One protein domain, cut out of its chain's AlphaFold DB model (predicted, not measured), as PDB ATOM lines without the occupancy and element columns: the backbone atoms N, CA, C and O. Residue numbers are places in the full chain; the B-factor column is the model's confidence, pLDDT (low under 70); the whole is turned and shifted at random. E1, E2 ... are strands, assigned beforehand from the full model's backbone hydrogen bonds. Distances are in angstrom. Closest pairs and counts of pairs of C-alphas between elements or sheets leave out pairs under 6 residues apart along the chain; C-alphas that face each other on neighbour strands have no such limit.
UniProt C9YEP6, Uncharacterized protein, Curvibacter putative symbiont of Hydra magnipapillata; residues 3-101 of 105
ATOM      1  N   TYR A   3     -48.523 -33.139  -0.846       95.56
ATOM      2  CA  TYR A   3     -49.683 -32.807  -0.025       95.56
ATOM      3  C   TYR A   3     -50.379 -34.100   0.408       95.56
ATOM      4  O   TYR A   3     -50.611 -34.977  -0.423       95.56
ATOM      5  N   ALA A   4     -50.701 -34.226   1.700       92.44
ATOM      6  CA  ALA A   4     -51.374 -35.400   2.274       92.44
ATOM      7  C   ALA A   4     -50.743 -36.754   1.861       92.44
ATOM      8  O   ALA A   4     -51.442 -37.718   1.563       92.44
ATOM      9  N   GLY A   5     -49.407 -36.812   1.799       92.44
ATOM     10  CA  GLY A   5     -48.643 -38.004   1.407       92.44
ATOM     11  C   GLY A   5     -48.513 -38.243  -0.105       92.44
ATOM     12  O   GLY A   5     -47.640 -39.003  -0.518       92.44
ATOM     13  N   ALA A   6     -49.298 -37.567  -0.948       94.88
ATOM     14  CA  ALA A   6     -49.188 -37.666  -2.401       94.88
ATOM     15  C   ALA A   6     -48.144 -36.677  -2.940       94.88
ATOM     16  O   ALA A   6     -48.171 -35.494  -2.599       94.88
ATOM     17  N   THR A   7     -47.235 -37.155  -3.797       95.88
ATOM     18  CA  THR A   7     -46.161 -36.342  -4.389       95.88
ATOM     19  C   THR A   7     -46.304 -36.250  -5.903       95.88
ATOM     20  O   THR A   7     -46.497 -37.259  -6.574       95.88
ATOM     21  N   GLN A   8     -46.150 -35.038  -6.433       94.38
ATOM     22  CA  GLN A   8     -46.162 -34.740  -7.862       94.38
ATOM     23  C   GLN A   8     -44.984 -33.853  -8.278       94.38
ATOM     24  O   GLN A   8     -44.560 -32.956  -7.534       94.38
ATOM     25  N   THR A   9     -44.490 -34.088  -9.492       95.94
ATOM     26  CA  THR A   9     -43.414 -33.324 -10.136       95.94
ATOM     27  C   THR A   9     -43.971 -32.619 -11.363       95.94
ATOM     28  O   THR A   9     -44.665 -33.237 -12.164       95.94
ATOM     29  N   HIS A  10     -43.658 -31.330 -11.503       95.12
ATOM     30  CA  HIS A  10     -44.118 -30.486 -12.605       95.12
ATOM     31  C   HIS A  10     -42.923 -29.808 -13.259       95.12
ATOM     32  O   HIS A  10     -42.088 -29.231 -12.563       95.12
ATOM     33  N   ASN A  11     -42.856 -29.876 -14.587       95.25
ATOM     34  CA  ASN A  11     -41.826 -29.201 -15.366       95.25
ATOM     35  C   ASN A  11     -42.313 -27.805 -15.753       95.25
ATOM     36  O   ASN A  11     -43.424 -27.648 -16.253       95.25
ATOM     37  N   VAL A  12     -41.461 -26.806 -15.536       95.50
ATOM     38  CA  VAL A  12     -41.725 -25.411 -15.894       95.50
ATOM     39  C   VAL A  12     -40.687 -25.002 -16.923       95.50
ATOM     40  O   VAL A  12     -39.488 -25.078 -16.652       95.50
ATOM     41  N   THR A  13     -41.145 -24.583 -18.096       95.06
ATOM     42  CA  THR A  13     -40.285 -24.046 -19.151       95.06
ATOM     43  C   THR A  13     -40.395 -22.522 -19.198       95.06
ATOM     44  O   THR A  13     -41.420 -21.975 -18.782       95.06
ATOM     45  N   PRO A  14     -39.358 -21.826 -19.693       96.69
ATOM     46  CA  PRO A  14     -39.427 -20.392 -19.928       96.69
ATOM     47  C   PRO A  14     -40.574 -20.026 -20.877       96.69
ATOM     48  O   PRO A  14     -40.836 -20.746 -21.844       96.69
ATOM     49  N   VAL A  15     -41.229 -18.900 -20.605       97.25
ATOM     50  CA  VAL A  15     -42.269 -18.294 -21.445       97.25
ATOM     51  C   VAL A  15     -42.033 -16.790 -21.578       97.25
ATOM     52  O   VAL A  15     -41.462 -16.168 -20.684       97.25
ATOM     53  N   ASP A  16     -42.522 -16.188 -22.661       96.31
ATOM     54  CA  ASP A  16     -42.508 -14.727 -22.814       96.31
ATOM     55  C   ASP A  16     -43.689 -14.056 -22.074       96.31
ATOM     56  O   ASP A  16     -43.551 -12.940 -21.578       96.31
ATOM     57  N   ASP A  17     -44.836 -14.741 -21.952       95.19
ATOM     58  CA  ASP A  17     -46.036 -14.249 -21.257       95.19
ATOM     59  C   ASP A  17     -46.410 -15.156 -20.058       95.19
ATOM     60  O   ASP A  17     -46.763 -16.326 -20.251       95.19
ATOM     61  N   PRO A  18     -46.360 -14.654 -18.805       95.69
ATOM     62  CA  PRO A  18     -46.699 -15.432 -17.611       95.69
ATOM     63  C   PRO A  18     -48.209 -15.584 -17.351       95.69
ATOM     64  O   PRO A  18     -48.605 -16.405 -16.510       95.69
ATOM     65  N   TYR A  19     -49.071 -14.790 -17.992       95.31
ATOM     66  CA  TYR A  19     -50.514 -14.807 -17.741       95.31
ATOM     67  C   TYR A  19     -51.204 -16.121 -18.140       95.31
ATOM     68  O   TYR A  19     -51.901 -16.672 -17.279       95.31
ATOM     69  N   PRO A  20     -50.981 -16.690 -19.342       96.50
ATOM     70  CA  PRO A  20     -51.647 -17.923 -19.765       96.50
ATOM     71  C   PRO A  20     -51.141 -19.177 -19.040       96.50
ATOM     72  O   PRO A  20     -51.778 -20.225 -19.132       96.50
ATOM     73  N   VAL A  21     -50.022 -19.100 -18.308       97.12
ATOM     74  CA  VAL A  21     -49.482 -20.256 -17.579       97.12
ATOM     75  C   VAL A  21     -50.486 -20.707 -16.507       97.12
ATOM     76  O   VAL A  21     -50.790 -19.926 -15.592       97.12
ATOM     77  N   PRO A  22     -51.001 -21.948 -16.579       95.94
ATOM     78  CA  PRO A  22     -52.011 -22.422 -15.651       95.94
ATOM     79  C   PRO A  22     -51.413 -22.692 -14.269       95.94
ATOM     80  O   PRO A  22     -50.238 -23.022 -14.113       95.94
ATOM     81  N   SER A  23     -52.254 -22.591 -13.245       97.06
ATOM     82  CA  SER A  23     -51.958 -23.184 -11.945       97.06
ATOM     83  C   SER A  23     -52.258 -24.681 -11.964       97.06
ATOM     84  O   SER A  23     -53.244 -25.105 -12.567       97.06
ATOM     85  N   VAL A  24     -51.498 -25.447 -11.202       96.69
ATOM     86  CA  VAL A  24     -51.698 -26.874 -10.973       96.69
ATOM     87  C   VAL A  24     -52.569 -27.088  -9.736       96.69
ATOM     88  O   VAL A  24     -52.292 -26.492  -8.694       96.69
ATOM     89  N   ASP A  25     -53.580 -27.953  -9.827       96.25
ATOM     90  CA  ASP A  25     -54.336 -28.412  -8.656       96.25
ATOM     91  C   ASP A  25     -53.493 -29.341  -7.770       96.25
ATOM     92  O   ASP A  25     -52.734 -30.192  -8.247       96.25
ATOM     93  N   VAL A  26     -53.622 -29.173  -6.458       96.12
ATOM     94  CA  VAL A  26     -52.934 -29.988  -5.461       96.12
ATOM     95  C   VAL A  26     -53.962 -30.507  -4.466       96.12
ATOM     96  O   VAL A  26     -54.316 -29.850  -3.480       96.12
ATOM     97  N   GLY A  27     -54.469 -31.703  -4.764       93.12
ATOM     98  CA  GLY A  27     -55.416 -32.429  -3.921       93.12
ATOM     99  C   GLY A  27     -56.753 -31.713  -3.713       93.12
ATOM    100  O   GLY A  27     -57.386 -31.937  -2.681       93.12
ATOM    101  N   GLY A  28     -57.158 -30.817  -4.621       93.62
ATOM    102  CA  GLY A  28     -58.358 -29.986  -4.481       93.62
ATOM    103  C   GLY A  28     -58.310 -28.996  -3.312       93.62
ATOM    104  O   GLY A  28     -59.358 -28.548  -2.843       93.62
ATOM    105  N   ARG A  29     -57.117 -28.721  -2.762       95.12
ATOM    106  CA  ARG A  29     -56.930 -27.876  -1.565       95.12
ATOM    107  C   ARG A  29     -55.969 -26.728  -1.780       95.12
ATOM    108  O   ARG A  29     -56.182 -25.671  -1.195       95.12
ATOM    109  N   PHE A  30     -54.950 -26.914  -2.608       97.06
ATOM    110  CA  PHE A  30     -54.087 -25.828  -3.040       97.06
ATOM    111  C   PHE A  30     -54.071 -25.734  -4.558       97.06
ATOM    112  O   PHE A  30     -54.242 -26.733  -5.252       97.06
ATOM    113  N   ARG A  31     -53.778 -24.540  -5.068       97.75
ATOM    114  CA  ARG A  31     -53.267 -24.361  -6.426       97.75
ATOM    115  C   ARG A  31     -51.831 -23.882  -6.361       97.75
ATOM    116  O   ARG A  31     -51.526 -22.953  -5.618       97.75
ATOM    117  N   PHE A  32     -50.960 -24.468  -7.167       98.12
ATOM    118  CA  PHE A  32     -49.575 -24.030  -7.284       98.12
ATOM    119  C   PHE A  32     -49.308 -23.520  -8.694       98.12
ATOM    120  O   PHE A  32     -49.534 -24.234  -9.667       98.12
ATOM    121  N   LYS A  33     -48.823 -22.288  -8.824       98.12
ATOM    122  CA  LYS A  33     -48.399 -21.716 -10.105       98.12
ATOM    123  C   LYS A  33     -46.922 -21.373 -10.017       98.12
ATOM    124  O   LYS A  33     -46.504 -20.662  -9.110       98.12
ATOM    125  N   ALA A  34     -46.143 -21.854 -10.974       98.00
ATOM    126  CA  ALA A  34     -44.764 -21.440 -11.165       98.00
ATOM    127  C   ALA A  34     -44.627 -20.874 -12.575       98.00
ATOM    128  O   ALA A  34     -45.074 -21.490 -13.539       98.00
ATOM    129  N   VAL A  35     -44.037 -19.689 -12.679       97.94
ATOM    130  CA  VAL A  35     -43.760 -19.025 -13.952       97.94
ATOM    131  C   VAL A  35     -42.275 -18.741 -14.038       97.94
ATOM    132  O   VAL A  35     -41.684 -18.211 -13.098       97.94
ATOM    133  N   MET A  36     -41.686 -19.108 -15.165       98.00
ATOM    134  CA  MET A  36     -40.322 -18.769 -15.535       98.00
ATOM    135  C   MET A  36     -40.433 -17.869 -16.754       98.00
ATOM    136  O   MET A  36     -40.869 -18.331 -17.803       98.00
ATOM    137  N   VAL A  37     -40.108 -16.592 -16.599       98.12
ATOM    138  CA  VAL A  37     -40.117 -15.645 -17.715       98.12
ATOM    139  C   VAL A  37     -38.701 -15.457 -18.213       98.12
ATOM    140  O   VAL A  37     -37.779 -15.367 -17.405       98.12
ATOM    141  N   GLY A  38     -38.535 -15.458 -19.529       95.94
ATOM    142  CA  GLY A  38     -37.253 -15.313 -20.212       95.94
ATOM    143  C   GLY A  38     -37.183 -16.196 -21.452       95.94
ATOM    144  O   GLY A  38     -38.147 -16.878 -21.804       95.94
ATOM    145  N   ARG A  39     -36.023 -16.213 -22.115       92.56
ATOM    146  CA  ARG A  39     -35.836 -16.942 -23.378       92.56
ATOM    147  C   ARG A  39     -34.781 -18.026 -23.261       92.56
ATOM    148  O   ARG A  39     -33.632 -17.778 -22.899       92.56
ATOM    149  N   GLY A  40     -35.158 -19.243 -23.648       89.19
ATOM    150  CA  GLY A  40     -34.251 -20.388 -23.664       89.19
ATOM    151  C   GLY A  40     -33.594 -20.618 -22.302       89.19
ATOM    152  O   GLY A  40     -34.266 -20.817 -21.301       89.19
ATOM    153  N   ALA A  41     -32.265 -20.596 -22.256       91.44
ATOM    154  CA  ALA A  41     -31.501 -20.869 -21.039       91.44
ATOM    155  C   ALA A  41     -31.267 -19.633 -20.143       91.44
ATOM    156  O   ALA A  41     -30.454 -19.710 -19.223       91.44
ATOM    157  N   GLN A  42     -31.930 -18.505 -20.415       93.12
ATOM    158  CA  GLN A  42     -31.739 -17.239 -19.701       93.12
ATOM    159  C   GLN A  42     -33.080 -16.750 -19.131       93.12
ATOM    160  O   GLN A  42     -33.816 -16.030 -19.809       93.12
ATOM    161  N   PRO A  43     -33.451 -17.184 -17.913       95.56
ATOM    162  CA  PRO A  43     -34.618 -16.649 -17.227       95.56
ATOM    163  C   PRO A  43     -34.356 -15.215 -16.748       95.56
ATOM    164  O   PRO A  43     -33.360 -14.961 -16.072       95.56
ATOM    165  N   ASP A  44     -35.289 -14.309 -17.026       97.00
ATOM    166  CA  ASP A  44     -35.314 -12.941 -16.499       97.00
ATOM    167  C   ASP A  44     -35.794 -12.927 -15.043       97.00
ATOM    168  O   ASP A  44     -35.271 -12.200 -14.199       97.00
ATOM    169  N   TYR A  45     -36.801 -13.748 -14.734       97.81
ATOM    170  CA  TYR A  45     -37.259 -13.991 -13.371       97.81
ATOM    171  C   TYR A  45     -38.045 -15.295 -13.266       97.81
ATOM    172  O   TYR A  45     -38.623 -15.802 -14.229       97.81
ATOM    173  N   ILE A  46     -38.132 -15.813 -12.044       98.25
ATOM    174  CA  ILE A  46     -38.988 -16.945 -11.701       98.25
ATOM    175  C   ILE A  46     -39.889 -16.528 -10.545       98.25
ATOM    176  O   ILE A  46     -39.418 -15.953  -9.564       98.25
ATOM    177  N   LYS A  47     -41.187 -16.821 -10.633       98.56
ATOM    178  CA  LYS A  47     -42.130 -16.609  -9.527       98.56
ATOM    179  C   LYS A  47     -42.881 -17.885  -9.212       98.56
ATOM    180  O   LYS A  47     -43.315 -18.598 -10.116       98.56
ATOM    181  N   THR A  48     -43.062 -18.142  -7.925       98.50
ATOM    182  CA  THR A  48     -43.915 -19.217  -7.421       98.50
ATOM    183  C   THR A  48     -45.062 -18.616  -6.629       98.50
ATOM    184  O   THR A  48     -44.902 -17.617  -5.929       98.50
ATOM    185  N   TYR A  49     -46.227 -19.236  -6.753       98.56
ATOM    186  CA  TYR A  49     -47.457 -18.846  -6.093       98.56
ATOM    187  C   TYR A  49     -48.112 -20.100  -5.531       98.56
ATOM    188  O   TYR A  49     -48.341 -21.064  -6.265       98.56
ATOM    189  N   ALA A  50     -48.447 -20.069  -4.250       98.31
ATOM    190  CA  ALA A  50     -49.328 -21.044  -3.633       98.31
ATOM    191  C   ALA A  50     -50.633 -20.342  -3.271       98.31
ATOM    192  O   ALA A  50     -50.634 -19.323  -2.574       98.31
ATOM    193  N   TYR A  51     -51.740 -20.895  -3.746       98.19
ATOM    194  CA  TYR A  51     -53.084 -20.464  -3.408       98.19
ATOM    195  C   TYR A  51     -53.761 -21.548  -2.585       98.19
ATOM    196  O   TYR A  51     -53.617 -22.730  -2.886       98.19
ATOM    197  N   LEU A  52     -54.531 -21.145  -1.585       97.38
ATOM    198  CA  LEU A  52     -55.476 -22.008  -0.896       97.38
ATOM    199  C   LEU A  52     -56.801 -21.996  -1.658       97.38
ATOM    200  O   LEU A  52     -57.326 -20.925  -1.964       97.38
ATOM    201  N   GLU A  53     -57.359 -23.174  -1.918       95.94
ATOM    202  CA  GLU A  53     -58.706 -23.284  -2.467       95.94
ATOM    203  C   GLU A  53     -59.765 -22.978  -1.412       95.94
ATOM    204  O   GLU A  53     -59.763 -23.535  -0.309       95.94
ATOM    205  N   THR A  54     -60.702 -22.100  -1.766       93.75
ATOM    206  CA  THR A  54     -61.841 -21.740  -0.916       93.75
ATOM    207  C   THR A  54     -63.150 -21.907  -1.683       93.75
ATOM    208  O   THR A  54     -63.155 -22.203  -2.872       93.75
ATOM    209  N   ARG A  55     -64.289 -21.737  -1.000       91.44
ATOM    210  CA  ARG A  55     -65.609 -21.883  -1.634       91.44
ATOM    211  C   ARG A  55     -65.896 -20.809  -2.681       91.44
ATOM    212  O   ARG A  55     -66.647 -21.074  -3.608       91.44
ATOM    213  N   THR A  56     -65.363 -19.605  -2.494       92.12
ATOM    214  CA  THR A  56     -65.615 -18.457  -3.373       92.12
ATOM    215  C   THR A  56     -64.546 -18.334  -4.443       92.12
ATOM    216  O   THR A  56     -64.874 -18.276  -5.622       92.12
ATOM    217  N   GLN A  57     -63.275 -18.290  -4.043       93.94
ATOM    218  CA  GLN A  57     -62.151 -18.177  -4.973       93.94
ATOM    219  C   GLN A  57     -60.829 -18.638  -4.343       93.94
ATOM    220  O   GLN A  57     -60.682 -18.568  -3.117       93.94
ATOM    221  N   PRO A  58     -59.831 -19.039  -5.148       96.56
ATOM    222  CA  PRO A  58     -58.481 -19.259  -4.651       96.56
ATOM    223  C   PRO A  58     -57.917 -17.995  -3.982       96.56
ATOM    224  O   PRO A  58     -58.000 -16.895  -4.535       96.56
ATOM    225  N   VAL A  59     -57.310 -18.149  -2.806       96.81
ATOM    226  CA  VAL A  59     -56.661 -17.058  -2.059       96.81
ATOM    227  C   VAL A  59     -55.156 -17.266  -2.087       96.81
ATOM    228  O   VAL A  59     -54.685 -18.346  -1.743       96.81
ATOM    229  N   LEU A  60     -54.390 -16.249  -2.485       97.81
ATOM    230  CA  LEU A  60     -52.929 -16.312  -2.458       97.81
ATOM    231  C   LEU A  60     -52.445 -16.381  -1.006       97.81
ATOM    232  O   LEU A  60     -52.734 -15.483  -0.221       97.81
ATOM    233  N   VAL A  61     -51.694 -17.426  -0.666       97.88
ATOM    234  CA  VAL A  61     -51.142 -17.621   0.686       97.88
ATOM    235  C   VAL A  61     -49.627 -17.484   0.727       97.88
ATOM    236  O   VAL A  61     -49.066 -17.201   1.778       97.88
ATOM    237  N   GLN A  62     -48.954 -17.641  -0.414       98.44
ATOM    238  CA  GLN A  62     -47.518 -17.423  -0.513       98.44
ATOM    239  C   GLN A  62     -47.131 -17.042  -1.943       98.44
ATOM    240  O   GLN A  62     -47.537 -17.705  -2.897       98.44
ATOM    241  N   GLN A  63     -46.278 -16.029  -2.083       98.38
ATOM    242  CA  GLN A  63     -45.587 -15.700  -3.326       98.38
ATOM    243  C   GLN A  63     -44.090 -15.560  -3.048       98.38
ATOM    244  O   GLN A  63     -43.706 -14.876  -2.104       98.38
ATOM    245  N   ALA A  64     -43.256 -16.147  -3.905       98.19
ATOM    246  CA  ALA A  64     -41.820 -15.889  -3.924       98.19
ATOM    247  C   ALA A  64     -41.379 -15.436  -5.320       98.19
ATOM    248  O   ALA A  64     -41.984 -15.793  -6.334       98.19
ATOM    249  N   SER A  65     -40.346 -14.599  -5.377       98.25
ATOM    250  CA  SER A  65     -39.768 -14.085  -6.621       98.25
ATOM    251  C   SER A  65     -38.258 -14.258  -6.586       98.25
ATOM    252  O   SER A  65     -37.620 -13.925  -5.591       98.25
ATOM    253  N   TYR A  66     -37.709 -14.774  -7.677       97.62
ATOM    254  CA  TYR A  66     -36.296 -15.069  -7.849       97.62
ATOM    255  C   TYR A  66     -35.803 -14.353  -9.098       97.62
ATOM    256  O   TYR A  66     -36.420 -14.462 -10.159       97.62
ATOM    257  N   TYR A  67     -34.696 -13.638  -8.958       96.88
ATOM    258  CA  TYR A  67     -34.081 -12.844 -10.015       96.88
ATOM    259  C   TYR A  67     -32.638 -13.310 -10.231       96.88
ATOM    260  O   TYR A  67     -32.053 -13.898  -9.314       96.88
ATOM    261  N   PRO A  68     -32.064 -13.067 -11.420       95.00
ATOM    262  CA  PRO A  68     -30.662 -13.347 -11.687       95.00
ATOM    263  C   PRO A  68     -29.721 -12.597 -10.718       95.00
ATOM    264  O   PRO A  68     -30.112 -11.588 -10.125       95.00
ATOM    265  N   PRO A  69     -28.462 -13.054 -10.579       93.56
ATOM    266  CA  PRO A  69     -27.850 -14.138 -11.348       93.56
ATOM    267  C   PRO A  69     -28.295 -15.534 -10.886       93.56
ATOM    268  O   PRO A  69     -28.273 -15.855  -9.698       93.56
ATOM    269  N   PHE A  70     -28.657 -16.383 -11.850       94.00
ATOM    270  CA  PHE A  70     -28.842 -17.815 -11.623       94.00
ATOM    271  C   PHE A  70     -27.522 -18.536 -11.882       94.00
ATOM    272  O   PHE A  70     -26.843 -18.270 -12.872       94.00
ATOM    273  N   THR A  71     -27.151 -19.455 -10.995       90.44
ATOM    274  CA  THR A  71     -25.859 -20.138 -11.072       90.44
ATOM    275  C   THR A  71     -26.013 -21.443 -11.851       90.44
ATOM    276  O   THR A  71     -26.753 -22.325 -11.403       90.44
ATOM    277  N   PRO A  72     -25.301 -21.626 -12.981       89.50
ATOM    278  CA  PRO A  72     -25.281 -22.901 -13.684       89.50
ATOM    279  C   PRO A  72     -24.783 -24.019 -12.774       89.50
ATOM    280  O   PRO A  72     -23.737 -23.917 -12.136       89.50
ATOM    281  N   SER A  73     -25.541 -25.109 -12.722       90.56
ATOM    282  CA  SER A  73     -25.211 -26.289 -11.929       90.56
ATOM    283  C   SER A  73     -25.564 -27.544 -12.726       90.56
ATOM    284  O   SER A  73     -26.721 -27.680 -13.136       90.56
ATOM    285  N   PRO A  74     -24.629 -28.501 -12.908       87.44
ATOM    286  CA  PRO A  74     -24.921 -29.775 -13.570       87.44
ATOM    287  C   PRO A  74     -26.048 -30.564 -12.891       87.44
ATOM    288  O   PRO A  74     -26.787 -31.285 -13.553       87.44
ATOM    289  N   LYS A  75     -26.207 -30.407 -11.570       90.69
ATOM    290  CA  LYS A  75     -27.273 -31.049 -10.780       90.69
ATOM    291  C   LYS A  75     -28.519 -30.168 -10.621       90.69
ATOM    292  O   LYS A  75     -29.454 -30.557  -9.930       90.69
ATOM    293  N   GLY A  76     -28.531 -28.995 -11.253       92.25
ATOM    294  CA  GLY A  76     -29.511 -27.942 -11.017       92.25
ATOM    295  C   GLY A  76     -29.238 -27.140  -9.739       92.25
ATOM    296  O   GLY A  76     -28.515 -27.572  -8.836       92.25
ATOM    297  N   GLN A  77     -29.779 -25.928  -9.689       94.00
ATOM    298  CA  GLN A  77     -29.755 -25.043  -8.529       94.00
ATOM    299  C   GLN A  77     -31.038 -25.258  -7.722       94.00
ATOM    300  O   GLN A  77     -32.134 -25.134  -8.264       94.00
ATOM    301  N   ARG A  78     -30.929 -25.546  -6.418       94.69
ATOM    302  CA  ARG A  78     -32.085 -25.633  -5.506       94.69
ATOM    303  C   ARG A  78     -32.653 -24.229  -5.278       94.69
ATOM    304  O   ARG A  78     -32.261 -23.553  -4.335       94.69
ATOM    305  N   LEU A  79     -33.528 -23.786  -6.177       95.38
ATOM    306  CA  LEU A  79     -33.995 -22.405  -6.277       95.38
ATOM    307  C   LEU A  79     -34.735 -21.955  -5.017       95.38
ATOM    308  O   LEU A  79     -34.453 -20.897  -4.469       95.38
ATOM    309  N   THR A  80     -35.677 -22.773  -4.555       95.75
ATOM    310  CA  THR A  80     -36.525 -22.433  -3.406       95.75
ATOM    311  C   THR A  80     -35.998 -23.030  -2.103       95.75
ATOM    312  O   THR A  80     -36.443 -22.635  -1.034       95.75
ATOM    313  N   GLY A  81     -35.122 -24.039  -2.158       95.19
ATOM    314  CA  GLY A  81     -34.988 -24.997  -1.057       95.19
ATOM    315  C   GLY A  81     -36.316 -25.721  -0.769       95.19
ATOM    316  O   GLY A  81     -37.253 -25.653  -1.567       95.19
ATOM    317  N   LYS A  82     -36.407 -26.414   0.372       97.06
ATOM    318  CA  LYS A  82     -37.674 -27.011   0.823       97.06
ATOM    319  C   LYS A  82     -38.545 -25.940   1.464       97.06
ATOM    320  O   LYS A  82     -38.100 -25.258   2.381       97.06
ATOM    321  N   GLN A  83     -39.770 -25.824   0.982       98.06
ATOM    322  CA  GLN A  83     -40.764 -24.863   1.428       98.06
ATOM    323  C   GLN A  83     -41.942 -25.602   2.054       98.06
ATOM    324  O   GLN A  83     -42.347 -26.654   1.554       98.06
ATOM    325  N   PHE A  84     -42.488 -25.025   3.123       97.62
ATOM    326  CA  PHE A  84     -43.652 -25.522   3.851       97.62
ATOM    327  C   PHE A  84     -44.664 -24.383   3.937       97.62
ATOM    328  O   PHE A  84     -44.371 -23.329   4.498       97.62
ATOM    329  N   VAL A  85     -45.837 -24.575   3.343       97.38
ATOM    330  CA  VAL A  85     -46.918 -23.588   3.337       97.38
ATOM    331  C   VAL A  85     -48.078 -24.154   4.139       97.38
ATOM    332  O   VAL A  85     -48.698 -25.133   3.726       97.38
ATOM    333  N   TYR A  86     -48.372 -23.514   5.268       96.62
ATOM    334  CA  TYR A  86     -49.493 -23.861   6.134       96.62
ATOM    335  C   TYR A  86     -50.649 -22.899   5.881       96.62
ATOM    336  O   TYR A  86     -50.484 -21.686   6.014       96.62
ATOM    337  N   ALA A  87     -51.814 -23.417   5.491       94.94
ATOM    338  CA  ALA A  87     -52.971 -22.570   5.223       94.94
ATOM    339  C   ALA A  87     -54.324 -23.266   5.403       94.94
ATOM    340  O   ALA A  87     -54.475 -24.478   5.251       94.94
ATOM    341  N   GLY A  88     -55.349 -22.446   5.640       88.38
ATOM    342  CA  GLY A  88     -56.738 -22.875   5.754       88.38
ATOM    343  C   GLY A  88     -57.080 -23.510   7.106       88.38
ATOM    344  O   GLY A  88     -56.253 -23.540   8.016       88.38
ATOM    345  N   PRO A  89     -58.315 -24.022   7.261       79.31
ATOM    346  CA  PRO A  89     -58.726 -24.716   8.482       79.31
ATOM    347  C   PRO A  89     -57.822 -25.930   8.739       79.31
ATOM    348  O   PRO A  89     -57.380 -26.542   7.776       79.31
ATOM    349  N   VAL A  90     -57.589 -26.328   9.990       83.88
ATOM    350  CA  VAL A  90     -56.774 -27.513  10.360       83.88
ATOM    351  C   VAL A  90     -55.319 -27.524   9.853       83.88
ATOM    352  O   VAL A  90     -54.758 -28.598   9.673       83.88
ATOM    353  N   GLU A  91     -54.717 -26.353   9.613       84.00
ATOM    354  CA  GLU A  91     -53.275 -26.212   9.318       84.00
ATOM    355  C   GLU A  91     -52.773 -27.128   8.190       84.00
ATOM    356  O   GLU A  91     -51.746 -27.796   8.301       84.00
ATOM    357  N   ARG A  92     -53.509 -27.176   7.070       93.06
ATOM    358  CA  ARG A  92     -53.098 -27.979   5.910       93.06
ATOM    359  C   ARG A  92     -51.706 -27.565   5.450       93.06
ATOM    360  O   ARG A  92     -51.460 -26.381   5.241       93.06
ATOM    361  N   GLU A  93     -50.855 -28.555   5.218       96.62
ATOM    362  CA  GLU A  93     -49.461 -28.356   4.836       96.62
ATOM    363  C   GLU A  93     -49.227 -28.736   3.373       96.62
ATOM    364  O   GLU A  93     -49.408 -29.889   2.976       96.62
ATOM    365  N   LEU A  94     -48.780 -27.766   2.578       97.44
ATOM    366  CA  LEU A  94     -48.211 -27.980   1.255       97.44
ATOM    367  C   LEU A  94     -46.684 -27.918   1.337       97.44
ATOM    368  O   LEU A  94     -46.125 -26.893   1.725       97.44
ATOM    369  N   GLN A  95     -46.008 -28.973   0.886       98.19
ATOM    370  CA  GLN A  95     -44.551 -28.991   0.764       98.19
ATOM    371  C   GLN A  95     -44.135 -28.855  -0.700       98.19
ATOM    372  O   GLN A  95     -44.637 -29.576  -1.568       98.19
ATOM    373  N   TYR A  96     -43.179 -27.987  -1.018       98.06
ATOM    374  CA  TYR A  96     -42.615 -27.941  -2.367       98.06
ATOM    375  C   TYR A  96     -41.134 -27.574  -2.377       98.06
ATOM    376  O   TYR A  96     -40.589 -27.001  -1.441       98.06
ATOM    377  N   GLU A  97     -40.479 -27.944  -3.469       97.69
ATOM    378  CA  GLU A  97     -39.105 -27.582  -3.775       97.69
ATOM    379  C   GLU A  97     -39.006 -27.435  -5.292       97.69
ATOM    380  O   GLU A  97     -39.503 -28.289  -6.033       97.69
ATOM    381  N   CYS A  98     -38.395 -26.347  -5.752       97.12
ATOM    382  CA  CYS A  98     -38.086 -26.117  -7.153       97.12
ATOM    383  C   CYS A  98     -36.576 -26.206  -7.359       97.12
ATOM    384  O   CYS A  98     -35.795 -25.570  -6.645       97.12
ATOM    385  N   VAL A  99     -36.180 -26.963  -8.378       96.75
ATOM    386  CA  VAL A  99     -34.799 -27.050  -8.848       96.75
ATOM    387  C   VAL A  99     -34.744 -26.457 -10.250       96.75
ATOM    388  O   VAL A  99     -35.521 -26.834 -11.125       96.75
ATOM    389  N   LEU A 100     -33.851 -25.495 -10.445       96.25
ATOM    390  CA  LEU A 100     -33.626 -24.823 -11.715       96.25
ATOM    391  C   LEU A 100     -32.505 -25.533 -12.474       96.25
ATOM    392  O   LEU A 100     -31.389 -25.650 -11.970       96.25
ATOM    393  N   HIS A 101     -32.795 -25.993 -13.687       94.44
ATOM    394  CA  HIS A 101     -31.846 -26.699 -14.547       94.44
ATOM    395  C   HIS A 101     -31.571 -25.911 -15.828       94.44
ATOM    396  O   HIS A 101     -32.398 -25.119 -16.268       94.44
TER     397      HIS A 101
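What this domain is: This is residues 3 to 101 of the 105 residues of an uncharacterized protein of Curvibacter putative symbiont of Hydra magnipapillata (UniProt C9YEP6). Look for a sandwich: a twisted sheet, the antiparallel meander E1 E2 E3 E4, each strand beside the one before, is partly face to face with the small antiparallel hairpin E5 E6. Residues 3 to 14 cross one side from E6 to E2. The printed 99 residues have six named strands and no named helix: all strand, though under half are in named elements. The whole is compact, radius of gyration of the C-alphas 14.0 A, spanning 40 by 27 by 19 A.

How they stand to each other: Begin at inner strand E3, residues 42 to 52. Within hydrogen-bond range are N 47 and O 35 of E2, residues 30 to 39, 2.9 A; N 48 and O 64 of E4, residues 59 to 66, 3.0 A; N 24 of E1, residues 24 to 26, and O 32, 2.8 A; N 85 of E5, residues 83 to 87, and O 94 of E6, residues 92 to 96, 2.8 A. Between sheets, the closest C-alphas of E3 and E5, Leu 52 and Ala 87, are 6.6 A apart.

Where its parts are: Find E1's C-alpha 24 at (-51.698, -26.874, -10.973). E2 runs 28.7 A, E3 30.7 A, E4 21.3 A. E6 ends at C-alpha 96, (-42.615, -27.941, -2.367).

The domain as a whole: The farthest C-alphas, Thr 56 and Pro 74, are 43.5 A apart. The printed part has no cut; link E4 to E5 is long, 16 residues. No printed residue is under 70 in pLDDT.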